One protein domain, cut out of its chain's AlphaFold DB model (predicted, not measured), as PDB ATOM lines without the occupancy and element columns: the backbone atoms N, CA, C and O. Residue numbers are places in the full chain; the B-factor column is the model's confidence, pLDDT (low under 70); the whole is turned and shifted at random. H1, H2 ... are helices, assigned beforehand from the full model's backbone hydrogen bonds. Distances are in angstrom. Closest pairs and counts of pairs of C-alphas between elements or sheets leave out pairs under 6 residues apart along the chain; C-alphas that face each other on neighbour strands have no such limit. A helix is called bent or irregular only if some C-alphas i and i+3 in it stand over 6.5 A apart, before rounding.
ATOM      1  N   LEU A   5      57.446  10.241   6.110       88.50
ATOM      2  CA  LEU A   5      56.574   9.095   6.379       88.50
ATOM      3  C   LEU A   5      55.675   9.293   7.620       88.50
ATOM      4  O   LEU A   5      54.501   8.935   7.538       88.50
ATOM      5  N   PRO A   6      56.140   9.908   8.730       93.81
ATOM      6  CA  PRO A   6      55.277  10.180   9.880       93.81
ATOM      7  C   PRO A   6      54.052  11.032   9.536       93.81
ATOM      8  O   PRO A   6      52.966  10.751  10.027       93.81
ATOM      9  N   ALA A   7      54.190  12.025   8.649       93.50
ATOM     10  CA  ALA A   7      53.062  12.856   8.230       93.50
ATOM     11  C   ALA A   7      52.002  12.032   7.481       93.50
ATOM     12  O   ALA A   7      50.811  12.164   7.747       93.50
ATOM     13  N   ALA A   8      52.438  11.130   6.598       94.00
ATOM     14  CA  ALA A   8      51.545  10.213   5.899       94.00
ATOM     15  C   ALA A   8      50.830   9.238   6.849       94.00
ATOM     16  O   ALA A   8      49.642   8.983   6.667       94.00
ATOM     17  N   ILE A   9      51.519   8.741   7.884       95.56
ATOM     18  CA  ILE A   9      50.913   7.897   8.931       95.56
ATOM     19  C   ILE A   9      49.844   8.679   9.697       95.56
ATOM     20  O   ILE A   9      48.732   8.185   9.863       95.56
ATOM     21  N   VAL A  10      50.154   9.905  10.130       96.62
ATOM     22  CA  VAL A  10      49.199  10.767  10.848       96.62
ATOM     23  C   VAL A  10      47.973  11.057   9.987       96.62
ATOM     24  O   VAL A  10      46.852  10.987  10.482       96.62
ATOM     25  N   ILE A  11      48.162  11.319   8.693       96.50
ATOM     26  CA  ILE A  11      47.056  11.552   7.759       96.50
ATOM     27  C   ILE A  11      46.231  10.280   7.542       96.50
ATOM     28  O   ILE A  11      45.007  10.355   7.583       96.50
ATOM     29  N   ALA A  12      46.863   9.113   7.372       96.12
ATOM     30  CA  ALA A  12      46.150   7.836   7.281       96.12
ATOM     31  C   ALA A  12      45.310   7.567   8.540       96.12
ATOM     32  O   ALA A  12      44.155   7.156   8.430       96.12
ATOM     33  N   LEU A  13      45.881   7.829   9.721       96.19
ATOM     34  CA  LEU A  13      45.224   7.664  11.014       96.19
ATOM     35  C   LEU A  13      44.032   8.617  11.157       96.19
ATOM     36  O   LEU A  13      42.928   8.176  11.464       96.19
ATOM     37  N   ALA A  14      44.235   9.908  10.883       96.75
ATOM     38  CA  ALA A  14      43.180  10.914  10.941       96.75
ATOM     39  C   ALA A  14      42.047  10.585   9.958       96.75
ATOM     40  O   ALA A  14      40.879  10.601  10.337       96.75
ATOM     41  N   ALA A  15      42.379  10.207   8.721       96.75
ATOM     42  CA  ALA A  15      41.386   9.792   7.739       96.75
ATOM     43  C   ALA A  15      40.602   8.558   8.215       96.75
ATOM     44  O   ALA A  15      39.378   8.550   8.121       96.75
ATOM     45  N   HIS A  16      41.275   7.556   8.795       96.50
ATOM     46  CA  HIS A  16      40.603   6.374   9.341       96.50
ATOM     47  C   HIS A  16      39.607   6.733  10.449       96.50
ATOM     48  O   HIS A  16      38.481   6.244  10.440       96.50
ATOM     49  N   VAL A  17      40.025   7.578  11.395       95.31
ATOM     50  CA  VAL A  17      39.242   7.911  12.594       95.31
ATOM     51  C   VAL A  17      38.072   8.839  12.275       95.31
ATOM     52  O   VAL A  17      36.972   8.611  12.768       95.31
ATOM     53  N   PHE A  18      38.289   9.878  11.467       96.94
ATOM     54  CA  PHE A  18      37.284  10.921  11.243       96.94
ATOM     55  C   PHE A  18      36.414  10.688  10.006       96.94
ATOM     56  O   PHE A  18      35.272  11.137   9.982       96.94
ATOM     57  N   LEU A  19      36.938  10.012   8.979       95.81
ATOM     58  CA  LEU A  19      36.232   9.787   7.711       95.81
ATOM     59  C   LEU A  19      35.885   8.307   7.487       95.81
ATOM     60  O   LEU A  19      35.042   7.992   6.650       95.81
ATOM     61  N   GLY A  20      36.511   7.397   8.237       94.31
ATOM     62  CA  GLY A  20      36.346   5.951   8.114       94.31
ATOM     63  C   GLY A  20      37.479   5.273   7.335       94.31
ATOM     64  O   GLY A  20      38.261   5.902   6.619       94.31
ATOM     65  N   TRP A  21      37.558   3.946   7.456       92.94
ATOM     66  CA  TRP A  21      38.675   3.142   6.940       92.94
ATOM     67  C   TRP A  21      38.902   3.267   5.427       92.94
ATOM     68  O   TRP A  21      40.042   3.200   4.966       92.94
ATOM     69  N   MET A  22      37.832   3.503   4.661       96.31
ATOM     70  CA  MET A  22      37.875   3.665   3.202       96.31
ATOM     71  C   MET A  22      38.723   4.865   2.754       96.31
ATOM     72  O   MET A  22      39.223   4.874   1.633       96.31
ATOM     73  N   TRP A  23      38.939   5.846   3.639       96.50
ATOM     74  CA  TRP A  23      39.742   7.041   3.368       96.50
ATOM     75  C   TRP A  23      41.187   6.940   3.863       96.50
ATOM     76  O   TRP A  23      42.026   7.751   3.467       96.50
ATOM     77  N   SER A  24      41.535   5.924   4.663       95.88
ATOM     78  CA  SER A  24      42.926   5.684   5.080       95.88
ATOM     79  C   SER A  24      43.932   5.612   3.928       95.88
ATOM     80  O   SER A  24      45.041   6.125   4.111       95.88
ATOM     81  N   PRO A  25      43.605   5.030   2.749       97.25
ATOM     82  CA  PRO A  25      44.536   4.959   1.624       97.25
ATOM     83  C   PRO A  25      45.087   6.313   1.155       97.25
ATOM     84  O   PRO A  25      46.164   6.330   0.561       97.25
ATOM     85  N   ILE A  26      44.439   7.447   1.471       96.81
ATOM     86  CA  ILE A  26      44.979   8.793   1.189       96.81
ATOM     87  C   ILE A  26      46.385   8.960   1.777       96.81
ATOM     88  O   ILE A  26      47.268   9.511   1.116       96.81
ATOM     89  N   GLY A  27      46.625   8.462   2.992       95.94
ATOM     90  CA  GLY A  27      47.951   8.540   3.599       95.94
ATOM     91  C   GLY A  27      48.996   7.737   2.817       95.94
ATOM     92  O   GLY A  27      50.104   8.226   2.614       95.94
ATOM     93  N   ALA A  28      48.635   6.569   2.277       96.88
ATOM     94  CA  ALA A  28      49.531   5.791   1.418       96.88
ATOM     95  C   ALA A  28      49.795   6.465   0.065       96.88
ATOM     96  O   ALA A  28      50.936   6.458  -0.400       96.88
ATOM     97  N   VAL A  29      48.783   7.108  -0.529       97.75
ATOM     98  CA  VAL A  29      48.957   7.949  -1.726       97.75
ATOM     99  C   VAL A  29      49.940   9.079  -1.446       97.75
ATOM    100  O   VAL A  29      50.902   9.270  -2.192       97.75
ATOM    101  N   LEU A  30      49.774   9.786  -0.331       96.69
ATOM    102  CA  LEU A  30      50.707  10.835   0.057       96.69
ATOM    103  C   LEU A  30      52.122  10.283   0.304       96.69
ATOM    104  O   LEU A  30      53.098  10.880  -0.151       96.69
ATOM    105  N   ALA A  31      52.255   9.138   0.978       96.38
ATOM    106  CA  ALA A  31      53.550   8.498   1.213       96.38
ATOM    107  C   ALA A  31      54.269   8.164  -0.105       96.38
ATOM    108  O   ALA A  31      55.463   8.442  -0.241       96.38
ATOM    109  N   GLY A  32      53.542   7.617  -1.084       95.94
ATOM    110  CA  GLY A  32      54.054   7.342  -2.426       95.94
ATOM    111  C   GLY A  32      54.483   8.602  -3.172       95.94
ATOM    112  O   GLY A  32      55.550   8.621  -3.782       95.94
ATOM    113  N   PHE A  33      53.698   9.676  -3.064       95.81
ATOM    114  CA  PHE A  33      54.011  10.966  -3.680       95.81
ATOM    115  C   PHE A  33      55.273  11.611  -3.090       95.81
ATOM    116  O   PHE A  33      56.085  12.182  -3.815       95.81
ATOM    117  N   LEU A  34      55.463  11.512  -1.771       93.94
ATOM    118  CA  LEU A  34      56.601  12.117  -1.068       93.94
ATOM    119  C   LEU A  34      57.880  11.267  -1.136       93.94
ATOM    120  O   LEU A  34      58.986  11.801  -1.008       93.94
ATOM    121  N   VAL A  35      57.752   9.950  -1.317       93.38
ATOM    122  CA  VAL A  35      58.874   8.997  -1.328       93.38
ATOM    123  C   VAL A  35      58.817   8.115  -2.576       93.38
ATOM    124  O   VAL A  35      58.857   6.888  -2.490       93.38
ATOM    125  N   GLU A  36      58.772   8.753  -3.747       92.00
ATOM    126  CA  GLU A  36      58.583   8.098  -5.050       92.00
ATOM    127  C   GLU A  36      59.483   6.867  -5.241       92.00
ATOM    128  O   GLU A  36      58.980   5.777  -5.472       92.00
ATOM    129  N   LYS A  37      60.799   6.963  -5.016       91.50
ATOM    130  CA  LYS A  37      61.724   5.831  -5.233       91.50
ATOM    131  C   LYS A  37      61.460   4.599  -4.358       91.50
ATOM    132  O   LYS A  37      61.934   3.513  -4.678       91.50
ATOM    133  N   LYS A  38      60.771   4.756  -3.223       93.44
ATOM    134  CA  LYS A  38      60.457   3.670  -2.274       93.44
ATOM    135  C   LYS A  38      58.956   3.578  -2.011       93.44
ATOM    136  O   LYS A  38      58.554   3.204  -0.910       93.44
ATOM    137  N   TRP A  39      58.144   3.911  -3.010       94.69
ATOM    138  CA  TRP A  39      56.691   4.002  -2.887       94.69
ATOM    139  C   TRP A  39      56.040   2.738  -2.315       94.69
ATOM    140  O   TRP A  39      55.140   2.856  -1.490       94.69
ATOM    141  N   LEU A  40      56.540   1.548  -2.674       94.81
ATOM    142  CA  LEU A  40      56.058   0.264  -2.146       94.81
ATOM    143  C   LEU A  40      56.161   0.220  -0.623       94.81
ATOM    144  O   LEU A  40      55.174   0.007   0.077       94.81
ATOM    145  N   VAL A  41      57.373   0.454  -0.116       95.50
ATOM    146  CA  VAL A  41      57.668   0.406   1.318       95.50
ATOM    147  C   VAL A  41      56.981   1.564   2.032       95.50
ATOM    148  O   VAL A  41      56.398   1.356   3.087       95.50
ATOM    149  N   ALA A  42      57.011   2.771   1.463       94.75
ATOM    150  CA  ALA A  42      56.420   3.958   2.074       94.75
ATOM    151  C   ALA A  42      54.893   3.837   2.203       94.75
ATOM    152  O   ALA A  42      54.352   4.067   3.283       94.75
ATOM    153  N   GLY A  43      54.210   3.428   1.132       95.88
ATOM    154  CA  GLY A  43      52.765   3.229   1.126       95.88
ATOM    155  C   GLY A  43      52.336   2.118   2.085       95.88
ATOM    156  O   GLY A  43      51.527   2.369   2.980       95.88
ATOM    157  N   SER A  44      52.952   0.933   1.984       96.75
ATOM    158  CA  SER A  44      52.666  -0.207   2.875       96.75
ATOM    159  C   SER A  44      52.920   0.137   4.340       96.75
ATOM    160  O   SER A  44      52.039  -0.039   5.178       96.75
ATOM    161  N   ALA A  45      54.093   0.698   4.653       96.00
ATOM    162  CA  ALA A  45      54.450   1.061   6.020       96.00
ATOM    163  C   ALA A  45      53.510   2.125   6.586       96.00
ATOM    164  O   ALA A  45      53.154   2.041   7.757       96.00
ATOM    165  N   SER A  46      53.078   3.100   5.776       96.44
ATOM    166  CA  SER A  46      52.167   4.142   6.256       96.44
ATOM    167  C   SER A  46      50.820   3.573   6.711       96.44
ATOM    168  O   SER A  46      50.357   3.896   7.806       96.44
ATOM    169  N   LEU A  47      50.227   2.677   5.914       96.94
ATOM    170  CA  LEU A  47      48.919   2.101   6.210       96.94
ATOM    171  C   LEU A  47      48.998   1.035   7.306       96.94
ATOM    172  O   LEU A  47      48.201   1.066   8.241       96.94
ATOM    173  N   MET A  48      49.987   0.137   7.231       97.19
ATOM    174  CA  MET A  48      50.209  -0.883   8.259       97.19
ATOM    175  C   MET A  48      50.496  -0.255   9.621       97.19
ATOM    176  O   MET A  48      49.972  -0.727  10.625       97.19
ATOM    177  N   ALA A  49      51.289   0.822   9.672       96.50
ATOM    178  CA  ALA A  49      51.547   1.525  10.923       96.50
ATOM    179  C   ALA A  49      50.278   2.197  11.462       96.50
ATOM    180  O   ALA A  49      49.977   2.042  12.639       96.50
ATOM    181  N   ALA A  50      49.508   2.898  10.621       96.69
ATOM    182  CA  ALA A  50      48.277   3.552  11.062       96.69
ATOM    183  C   ALA A  50      47.245   2.542  11.595       96.69
ATOM    184  O   ALA A  50      46.714   2.717  12.690       96.69
ATOM    185  N   TRP A  51      46.998   1.457  10.858       96.94
ATOM    186  CA  TRP A  51      46.046   0.422  11.273       96.94
ATOM    187  C   TRP A  51      46.564  -0.375  12.472       96.94
ATOM    188  O   TRP A  51      45.803  -0.647  13.395       96.94
ATOM    189  N   GLY A  52      47.862  -0.683  12.514       96.31
ATOM    190  CA  GLY A  52      48.495  -1.332  13.661       96.31
ATOM    191  C   GLY A  52      48.387  -0.496  14.939       96.31
ATOM    192  O   GLY A  52      48.058  -1.033  15.994       96.31
ATOM    193  N   VAL A  53      48.577   0.826  14.849       96.50
ATOM    194  CA  VAL A  53      48.357   1.748  15.976       96.50
ATOM    195  C   VAL A  53      46.908   1.694  16.453       96.50
ATOM    196  O   VAL A  53      46.684   1.620  17.659       96.50
ATOM    197  N   LEU A  54      45.930   1.677  15.544       95.19
ATOM    198  CA  LEU A  54      44.515   1.573  15.917       95.19
ATOM    199  C   LEU A  54      44.185   0.234  16.574       95.19
ATOM    200  O   LEU A  54      43.478   0.219  17.573       95.19
ATOM    201  N   MET A  55      44.737  -0.873  16.079       94.69
ATOM    202  CA  MET A  55      44.563  -2.187  16.702       94.69
ATOM    203  C   MET A  55      45.108  -2.215  18.131       94.69
ATOM    204  O   MET A  55      44.425  -2.676  19.044       94.69
ATOM    205  N   VAL A  56      46.321  -1.691  18.341       95.75
ATOM    206  CA  VAL A  56      46.923  -1.586  19.679       95.75
ATOM    207  C   VAL A  56      46.096  -0.654  20.567       95.75
ATOM    208  O   VAL A  56      45.832  -0.972  21.726       95.75
ATOM    209  N   TRP A  57      45.631   0.475  20.032       95.88
ATOM    210  CA  TRP A  57      44.768   1.403  20.760       95.88
ATOM    211  C   TRP A  57      43.453   0.742  21.196       95.88
ATOM    212  O   TRP A  57      43.090   0.824  22.369       95.88
ATOM    213  N   SER A  58      42.772   0.026  20.301       94.19
ATOM    214  CA  SER A  58      41.552  -0.723  20.620       94.19
ATOM    215  C   SER A  58      41.801  -1.784  21.688       94.19
ATOM    216  O   SER A  58      41.080  -1.829  22.682       94.19
ATOM    217  N   TRP A  59      42.876  -2.564  21.556       93.75
ATOM    218  CA  TRP A  59      43.223  -3.596  22.532       93.75
ATOM    219  C   TRP A  59      43.536  -3.028  23.921       93.75
ATOM    220  O   TRP A  59      43.172  -3.613  24.935       93.75
ATOM    221  N   THR A  60      44.204  -1.875  23.984       96.75
ATOM    222  CA  THR A  60      44.564  -1.230  25.260       96.75
ATOM    223  C   THR A  60      43.383  -0.539  25.939       96.75
ATOM    224  O   THR A  60      43.368  -0.440  27.164       96.75
ATOM    225  N   ARG A  61      42.399  -0.054  25.174       96.88
ATOM    226  CA  ARG A  61      41.228   0.662  25.707       96.88
ATOM    227  C   ARG A  61      40.032  -0.238  25.999       96.88
ATOM    228  O   ARG A  61      39.304   0.050  26.941       96.88
ATOM    229  N   ALA A  62      39.829  -1.276  25.195       95.88
ATOM    230  CA  ALA A  62      38.656  -2.147  25.231       95.88
ATOM    231  C   ALA A  62      39.051  -3.589  24.842       95.88
ATOM    232  O   ALA A  62      38.703  -4.066  23.755       95.88
ATOM    233  N   PRO A  63      39.860  -4.283  25.670       94.31
ATOM    234  CA  PRO A  63      40.412  -5.591  25.318       94.31
ATOM    235  C   PRO A  63      39.333  -6.664  25.152       94.31
ATOM    236  O   PRO A  63      39.431  -7.476  24.232       94.31
ATOM    237  N   HIS A  64      38.304  -6.676  26.007       94.44
ATOM    238  CA  HIS A  64      37.259  -7.697  25.947       94.44
ATOM    239  C   HIS A  64      36.420  -7.543  24.676       94.44
ATOM    240  O   HIS A  64      36.227  -8.510  23.940       94.44
ATOM    241  N   GLU A  65      35.989  -6.323  24.381       95.44
ATOM    242  CA  GLU A  65      35.188  -5.978  23.212       95.44
ATOM    243  C   GLU A  65      35.975  -6.222  21.922       95.44
ATOM    244  O   GLU A  65      35.437  -6.751  20.951       95.44
ATOM    245  N   THR A  66      37.273  -5.900  21.923       94.12
ATOM    246  CA  THR A  66      38.156  -6.167  20.781       94.12
ATOM    247  C   THR A  66      38.296  -7.671  20.525       94.12
ATOM    248  O   THR A  66      38.235  -8.098  19.372       94.12
ATOM    249  N   GLN A  67      38.439  -8.491  21.574       93.38
ATOM    250  CA  GLN A  67      38.492  -9.951  21.436       93.38
ATOM    251  C   GLN A  67      37.186 -10.536  20.901       93.38
ATOM    252  O   GLN A  67      37.226 -11.377  20.003       93.38
ATOM    253  N   GLU A  68      36.043 -10.091  21.426       94.31
ATOM    254  CA  GLU A  68      34.730 -10.540  20.955       94.31
ATOM    255  C   GLU A  68      34.506 -10.147  19.494       94.31
ATOM    256  O   GLU A  68      34.110 -10.984  18.686       94.31
ATOM    257  N   MET A  69      34.872  -8.921  19.105       92.94
ATOM    258  CA  MET A  69      34.830  -8.499  17.705       92.94
ATOM    259  C   MET A  69      35.681  -9.414  16.814       92.94
ATOM    260  O   MET A  69      35.212  -9.852  15.765       92.94
ATOM    261  N   TRP A  70      36.920  -9.727  17.211       93.06
ATOM    262  CA  TRP A  70      37.783 -10.621  16.429       93.06
ATOM    263  C   TRP A  70      37.216 -12.033  16.322       93.06
ATOM    264  O   TRP A  70      37.313 -12.620  15.250       93.06
ATOM    265  N   ARG A  71      36.610 -12.569  17.389       93.25
ATOM    266  CA  ARG A  71      35.920 -13.870  17.358       93.25
ATOM    267  C   ARG A  71      34.762 -13.856  16.373       93.25
ATOM    268  O   ARG A  71      34.762 -14.660  15.449       93.25
ATOM    269  N   VAL A  72      33.857 -12.885  16.492       94.62
ATOM    270  CA  VAL A  72      32.698 -12.751  15.596       94.62
ATOM    271  C   VAL A  72      33.139 -12.636  14.137       94.62
ATOM    272  O   VAL A  72      32.601 -13.318  13.270       94.62
ATOM    273  N   VAL A  73      34.150 -11.813  13.843       92.94
ATOM    274  CA  VAL A  73      34.686 -11.690  12.477       92.94
ATOM    275  C   VAL A  73      35.322 -13.000  12.007       92.94
ATOM    276  O   VAL A  73      35.161 -13.371  10.846       92.94
ATOM    277  N   ALA A  74      36.034 -13.716  12.876       93.62
ATOM    278  CA  ALA A  74      36.660 -14.982  12.516       93.62
ATOM    279  C   ALA A  74      35.627 -16.080  12.229       93.62
ATOM    280  O   ALA A  74      35.793 -16.837  11.269       93.62
ATOM    281  N   ASP A  75      34.541 -16.111  13.001       93.81
ATOM    282  CA  ASP A  75      33.400 -17.002  12.793       93.81
ATOM    283  C   ASP A  75      32.733 -16.716  11.445       93.81
ATOM    284  O   ASP A  75      32.523 -17.636  10.650       93.81
ATOM    285  N   LEU A  76      32.503 -15.435  11.131       92.75
ATOM    286  CA  LEU A  76      31.956 -14.992   9.842       92.75
ATOM    287  C   LEU A  76      32.834 -15.381   8.645       92.75
ATOM    288  O   LEU A  76      32.316 -15.624   7.557       92.75
ATOM    289  N   LEU A  77      34.151 -15.457   8.833       90.31
ATOM    290  CA  LEU A  77      35.110 -15.844   7.795       90.31
ATOM    291  C   LEU A  77      35.328 -17.365   7.696       90.31
ATOM    292  O   LEU A  77      36.232 -17.804   6.986       90.31
ATOM    293  N   GLY A  78      34.497 -18.166   8.370       91.31
ATOM    294  CA  GLY A  78      34.543 -19.627   8.302       91.31
ATOM    295  C   GLY A  78      35.216 -20.278   9.507       91.31
ATOM    296  O   GLY A  78      35.957 -21.244   9.331       91.31
ATOM    297  N   ASN A  79      34.950 -19.769  10.714       90.00
ATOM    298  CA  ASN A  79      35.464 -20.316  11.978       90.00
ATOM    299  C   ASN A  79      37.004 -20.364  12.028       90.00
ATOM    300  O   ASN A  79      37.625 -21.367  12.394       90.00
ATOM    301  N   LEU A  80      37.633 -19.276  11.584       91.12
ATOM    302  CA  LEU A  80      39.084 -19.136  11.623       91.12
ATOM    303  C   LEU A  80      39.572 -18.848  13.055       91.12
ATOM    304  O   LEU A  80      38.825 -18.350  13.893       91.12
ATOM    305  N   PRO A  81      40.863 -19.072  13.354       91.31
ATOM    306  CA  PRO A  81      41.457 -18.551  14.578       91.31
ATOM    307  C   PRO A  81      41.325 -17.015  14.630       91.31
ATOM    308  O   PRO A  81      41.654 -16.364  13.636       91.31
ATOM    309  N   PRO A  82      40.956 -16.391  15.768       87.81
ATOM    310  CA  PRO A  82      40.787 -14.935  15.856       87.81
ATOM    311  C   PRO A  82      42.012 -14.134  15.400       87.81
ATOM    312  O   PRO A  82      41.879 -13.095  14.758       87.81
ATOM    313  N   ILE A  83      43.220 -14.655  15.641       89.44
ATOM    314  CA  ILE A  83      44.474 -14.037  15.187       89.44
ATOM    315  C   ILE A  83      44.574 -13.929  13.656       89.44
ATOM    316  O   ILE A  83      45.200 -13.000  13.145       89.44
ATOM    317  N   ALA A  84      43.922 -14.823  12.907       90.88
ATOM    318  CA  ALA A  84      43.900 -14.776  11.449       90.88
ATOM    319  C   ALA A  84      43.197 -13.511  10.932       90.88
ATOM    320  O   ALA A  84      43.598 -12.980   9.900       90.88
ATOM    321  N   THR A  85      42.217 -12.973  11.670       90.00
ATOM    322  CA  THR A  85      41.530 -11.721  11.302       90.00
ATOM    323  C   THR A  85      42.466 -10.516  11.371       90.00
ATOM    324  O   THR A  85      42.458  -9.670  10.477       90.00
ATOM    325  N   VAL A  86      43.343 -10.472  12.379       91.56
ATOM    326  CA  VAL A  86      44.369  -9.431  12.534       91.56
ATOM    327  C   VAL A  86      45.370  -9.510  11.387       91.56
ATOM    328  O   VAL A  86      45.648  -8.503  10.735       91.56
ATOM    329  N   VAL A  87      45.863 -10.717  11.090       93.62
ATOM    330  CA  VAL A  87      46.805 -10.952   9.986       93.62
ATOM    331  C   VAL A  87      46.182 -10.573   8.644       93.62
ATOM    332  O   VAL A  87      46.810  -9.854   7.869       93.62
ATOM    333  N   ALA A  88      44.939 -10.984   8.383       92.50
ATOM    334  CA  ALA A  88      44.218 -10.636   7.162       92.50
ATOM    335  C   ALA A  88      44.027  -9.120   7.034       92.50
ATOM    336  O   ALA A  88      44.278  -8.547   5.976       92.50
ATOM    337  N   THR A  89      43.661  -8.450   8.126       93.56
ATOM    338  CA  THR A  89      43.478  -6.996   8.148       93.56
ATOM    339  C   THR A  89      44.787  -6.258   7.854       93.56
ATOM    340  O   THR A  89      44.804  -5.320   7.058       93.56
ATOM    341  N   LEU A  90      45.910  -6.705   8.425       95.19
ATOM    342  CA  LEU A  90      47.230  -6.140   8.125       95.19
ATOM    343  C   LEU A  90      47.700  -6.460   6.701       95.19
ATOM    344  O   LEU A  90      48.343  -5.617   6.074       95.19
ATOM    345  N   ALA A  91      47.362  -7.632   6.161       96.31
ATOM    346  CA  ALA A  91      47.636  -7.976   4.770       96.31
ATOM    347  C   ALA A  91      46.852  -7.066   3.809       96.31
ATOM    348  O   ALA A  91      47.434  -6.524   2.870       96.31
ATOM    349  N   VAL A  92      45.569  -6.813   4.087       95.75
ATOM    350  CA  VAL A  92      44.755  -5.836   3.346       95.75
ATOM    351  C   VAL A  92      45.361  -4.439   3.454       95.75
ATOM    352  O   VAL A  92      45.522  -3.767   2.436       95.75
ATOM    353  N   ALA A  93      45.767  -4.018   4.655       96.88
ATOM    354  CA  ALA A  93      46.422  -2.727   4.846       96.88
ATOM    355  C   ALA A  93      47.708  -2.611   4.014       96.88
ATOM    356  O   ALA A  93      47.968  -1.579   3.400       96.88
ATOM    357  N   CYS A  94      48.497  -3.683   3.963       97.81
ATOM    358  CA  CYS A  94      49.715  -3.765   3.170       97.81
ATOM    359  C   CYS A  94      49.413  -3.615   1.671       97.81
ATOM    360  O   CYS A  94      49.978  -2.736   1.023       97.81
ATOM    361  N   LEU A  95      48.468  -4.394   1.136       97.75
ATOM    362  CA  LEU A  95      48.086  -4.352  -0.280       97.75
ATOM    363  C   LEU A  95      47.517  -2.987  -0.691       97.75
ATOM    364  O   LEU A  95      47.937  -2.417  -1.699       97.75
ATOM    365  N   LEU A  96      46.609  -2.425   0.111       97.75
ATOM    366  CA  LEU A  96      46.077  -1.079  -0.113       97.75
ATOM    367  C   LEU A  96      47.172  -0.016   0.011       97.75
ATOM    368  O   LEU A  96      47.190   0.947  -0.752       97.75
ATOM    369  N   GLY A  97      48.109  -0.205   0.938       97.56
ATOM    370  CA  GLY A  97      49.276   0.648   1.093       97.56
ATOM    371  C   GLY A  97      50.173   0.624  -0.143       97.56
ATOM    372  O   GLY A  97      50.580   1.685  -0.614       97.56
ATOM    373  N   MET A  98      50.435  -0.551  -0.720       97.81
ATOM    374  CA  MET A  98      51.167  -0.680  -1.986       97.81
ATOM    375  C   MET A  98      50.433   0.030  -3.126       97.81
ATOM    376  O   MET A  98      51.042   0.841  -3.821       97.81
ATOM    377  N   ALA A  99      49.133  -0.228  -3.291       97.94
ATOM    378  CA  ALA A  99      48.325   0.383  -4.344       97.94
ATOM    379  C   ALA A  99      48.274   1.917  -4.218       97.94
ATOM    380  O   ALA A  99      48.501   2.632  -5.195       97.94
ATOM    381  N   GLY A 100      48.055   2.433  -3.005       97.31
ATOM    382  CA  GLY A 100      48.104   3.865  -2.723       97.31
ATOM    383  C   GLY A 100      49.486   4.451  -3.015       97.31
ATOM    384  O   GLY A 100      49.595   5.442  -3.732       97.31
ATOM    385  N   GLY A 101      50.549   3.796  -2.544       97.25
ATOM    386  CA  GLY A 101      51.926   4.205  -2.816       97.25
ATOM    387  C   GLY A 101      52.226   4.299  -4.314       97.25
ATOM    388  O   GLY A 101      52.805   5.288  -4.767       97.25
ATOM    389  N   TRP A 102      51.784   3.312  -5.093       98.00
ATOM    390  CA  TRP A 102      51.940   3.293  -6.547       98.00
ATOM    391  C   TRP A 102      51.254   4.490  -7.211       98.00
ATOM    392  O   TRP A 102      51.888   5.204  -7.990       98.00
ATOM    393  N   LEU A 103      49.994   4.758  -6.850       97.88
ATOM    394  CA  LEU A 103      49.241   5.912  -7.350       97.88
ATOM    395  C   LEU A 103      49.942   7.233  -7.007       97.88
ATOM    396  O   LEU A 103      50.122   8.088  -7.874       97.88
ATOM    397  N   GLY A 104      50.405   7.380  -5.764       97.00
ATOM    398  CA  GLY A 104      51.154   8.552  -5.316       97.00
ATOM    399  C   GLY A 104      52.436   8.792  -6.111       97.00
ATOM    400  O   GLY A 104      52.708   9.914  -6.543       97.00
ATOM    401  N   ALA A 105      53.207   7.732  -6.352       97.00
ATOM    402  CA  ALA A 105      54.413   7.796  -7.171       97.00
ATOM    403  C   ALA A 105      54.102   8.173  -8.627       97.00
ATOM    404  O   ALA A 105      54.820   8.979  -9.222       97.00
ATOM    405  N   GLY A 106      53.011   7.640  -9.186       97.12
ATOM    406  CA  GLY A 106      52.516   8.016 -10.511       97.12
ATOM    407  C   GLY A 106      52.218   9.514 -10.612       97.12
ATOM    408  O   GLY A 106      52.726  10.184 -11.511       97.12
ATOM    409  N   LEU A 107      51.484  10.062  -9.640       96.50
ATOM    410  CA  LEU A 107      51.174  11.497  -9.570       96.50
ATOM    411  C   LEU A 107      52.436  12.368  -9.475       96.50
ATOM    412  O   LEU A 107      52.511  13.421 -10.111       96.50
ATOM    413  N   TYR A 108      53.443  11.931  -8.713       94.94
ATOM    414  CA  TYR A 108      54.721  12.639  -8.630       94.94
ATOM    415  C   TYR A 108      55.424  12.701  -9.992       94.94
ATOM    416  O   TYR A 108      55.883  13.767 -10.400       94.94
ATOM    417  N   ARG A 109      55.482  11.578 -10.719       94.50
ATOM    418  CA  ARG A 109      56.146  11.505 -12.033       94.50
ATOM    419  C   ARG A 109      55.483  12.412 -13.063       94.50
ATOM    420  O   ARG A 109      56.189  13.161 -13.730       94.50
ATOM    421  N   VAL A 110      54.151  12.408 -13.126       94.75
ATOM    422  CA  VAL A 110      53.385  13.301 -14.015       94.75
ATOM    423  C   VAL A 110      53.681  14.769 -13.701       94.75
ATOM    424  O   VAL A 110      53.931  15.560 -14.607       94.75
ATOM    425  N   ARG A 111      53.733  15.140 -12.413       93.94
ATOM    426  CA  ARG A 111      54.078  16.507 -11.996       93.94
ATOM    427  C   ARG A 111      55.479  16.925 -12.445       93.94
ATOM    428  O   ARG A 111      55.681  18.102 -12.723       93.94
ATOM    429  N   MET A 112      56.443  16.007 -12.456       91.75
ATOM    430  CA  MET A 112      57.820  16.327 -12.845       91.75
ATOM    431  C   MET A 112      57.973  16.438 -14.365       91.75
ATOM    432  O   MET A 112      58.676  17.332 -14.809       91.75
ATOM    433  N   GLN A 113      57.250  15.629 -15.146       88.44
ATOM    434  CA  GLN A 113      57.254  15.705 -16.616       88.44
ATOM    435  C   GLN A 113      56.727  17.038 -17.170       88.44
ATOM    436  O   GLN A 113      57.118  17.443 -18.252       88.44
ATOM    437  N   GLY A 114      55.843  17.730 -16.444       81.44
ATOM    438  CA  GLY A 114      55.337  19.051 -16.840       81.44
ATOM    439  C   GLY A 114      56.223  20.235 -16.432       81.44
ATOM    440  O   GLY A 114      55.760  21.371 -16.502       81.44
ATOM    441  N   ARG A 115      57.432  19.992 -15.907       76.44
ATOM    442  CA  ARG A 115      58.379  21.044 -15.483       76.44
ATOM    443  C   ARG A 115      59.611  21.152 -16.388       76.44
ATOM    444  O   ARG A 115      60.444  22.014 -16.108       76.44
TER     445      ARG A 115
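Overview. This is residues 5 to 115 of the 116 residues of an uncharacterized protein of Bacteroidetes bacterium CG12_big_fil_rev_8_21_14_0_65_60_17 (UniProt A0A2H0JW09). A long helix, H5, runs most of the length of a rod; H3 folds along it the opposite way, H2 packs on both, H1 covers H2 and H3, and H4 crosses H5's beginning. H2, H3 and H5 make an up-and-down bundle, each running against the one before. The printed part has 111 residues with five named helices, H1 to H5 in order, all helix, only just compact, close to loose: radius of gyration of the C-alphas 15.6 A, spans 54 by 26 by 20 A.

Arrangement. H5, residues 82 to 113, touches H3, residues 36 to 61; the closest C-alphas, Ser 44 and Gly 97, are 3.9 A apart. H2, residues 25 to 34, touches residues 96 to 108 of H5, closest at C-alphas 32 and 101, 3.8 A. H2 forms hairpins with H3 and with H1, residues 5 to 19. H4, residues 63 to 76, touches residues 82 to 86 of H5, about perpendicular at 87 degrees. Every O i to N i+4 pair is within hydrogen-bond range in H1, H2 and H4; H3 has 20 of 22, H5 27 of 28.

Along the chain. H5 spans 47.6 A, H3 36.1 A. C-alpha 5 is at (56.574, 9.095, 6.379), C-alpha 113 at (57.254, 15.705, -16.616). H3 is irregular, C-alphas 37 and 40 being 8.5 A apart.

Size, cuts and confidence. The printed part has no cut, the four links are tight, and no printed residue is under 70 in pLDDT.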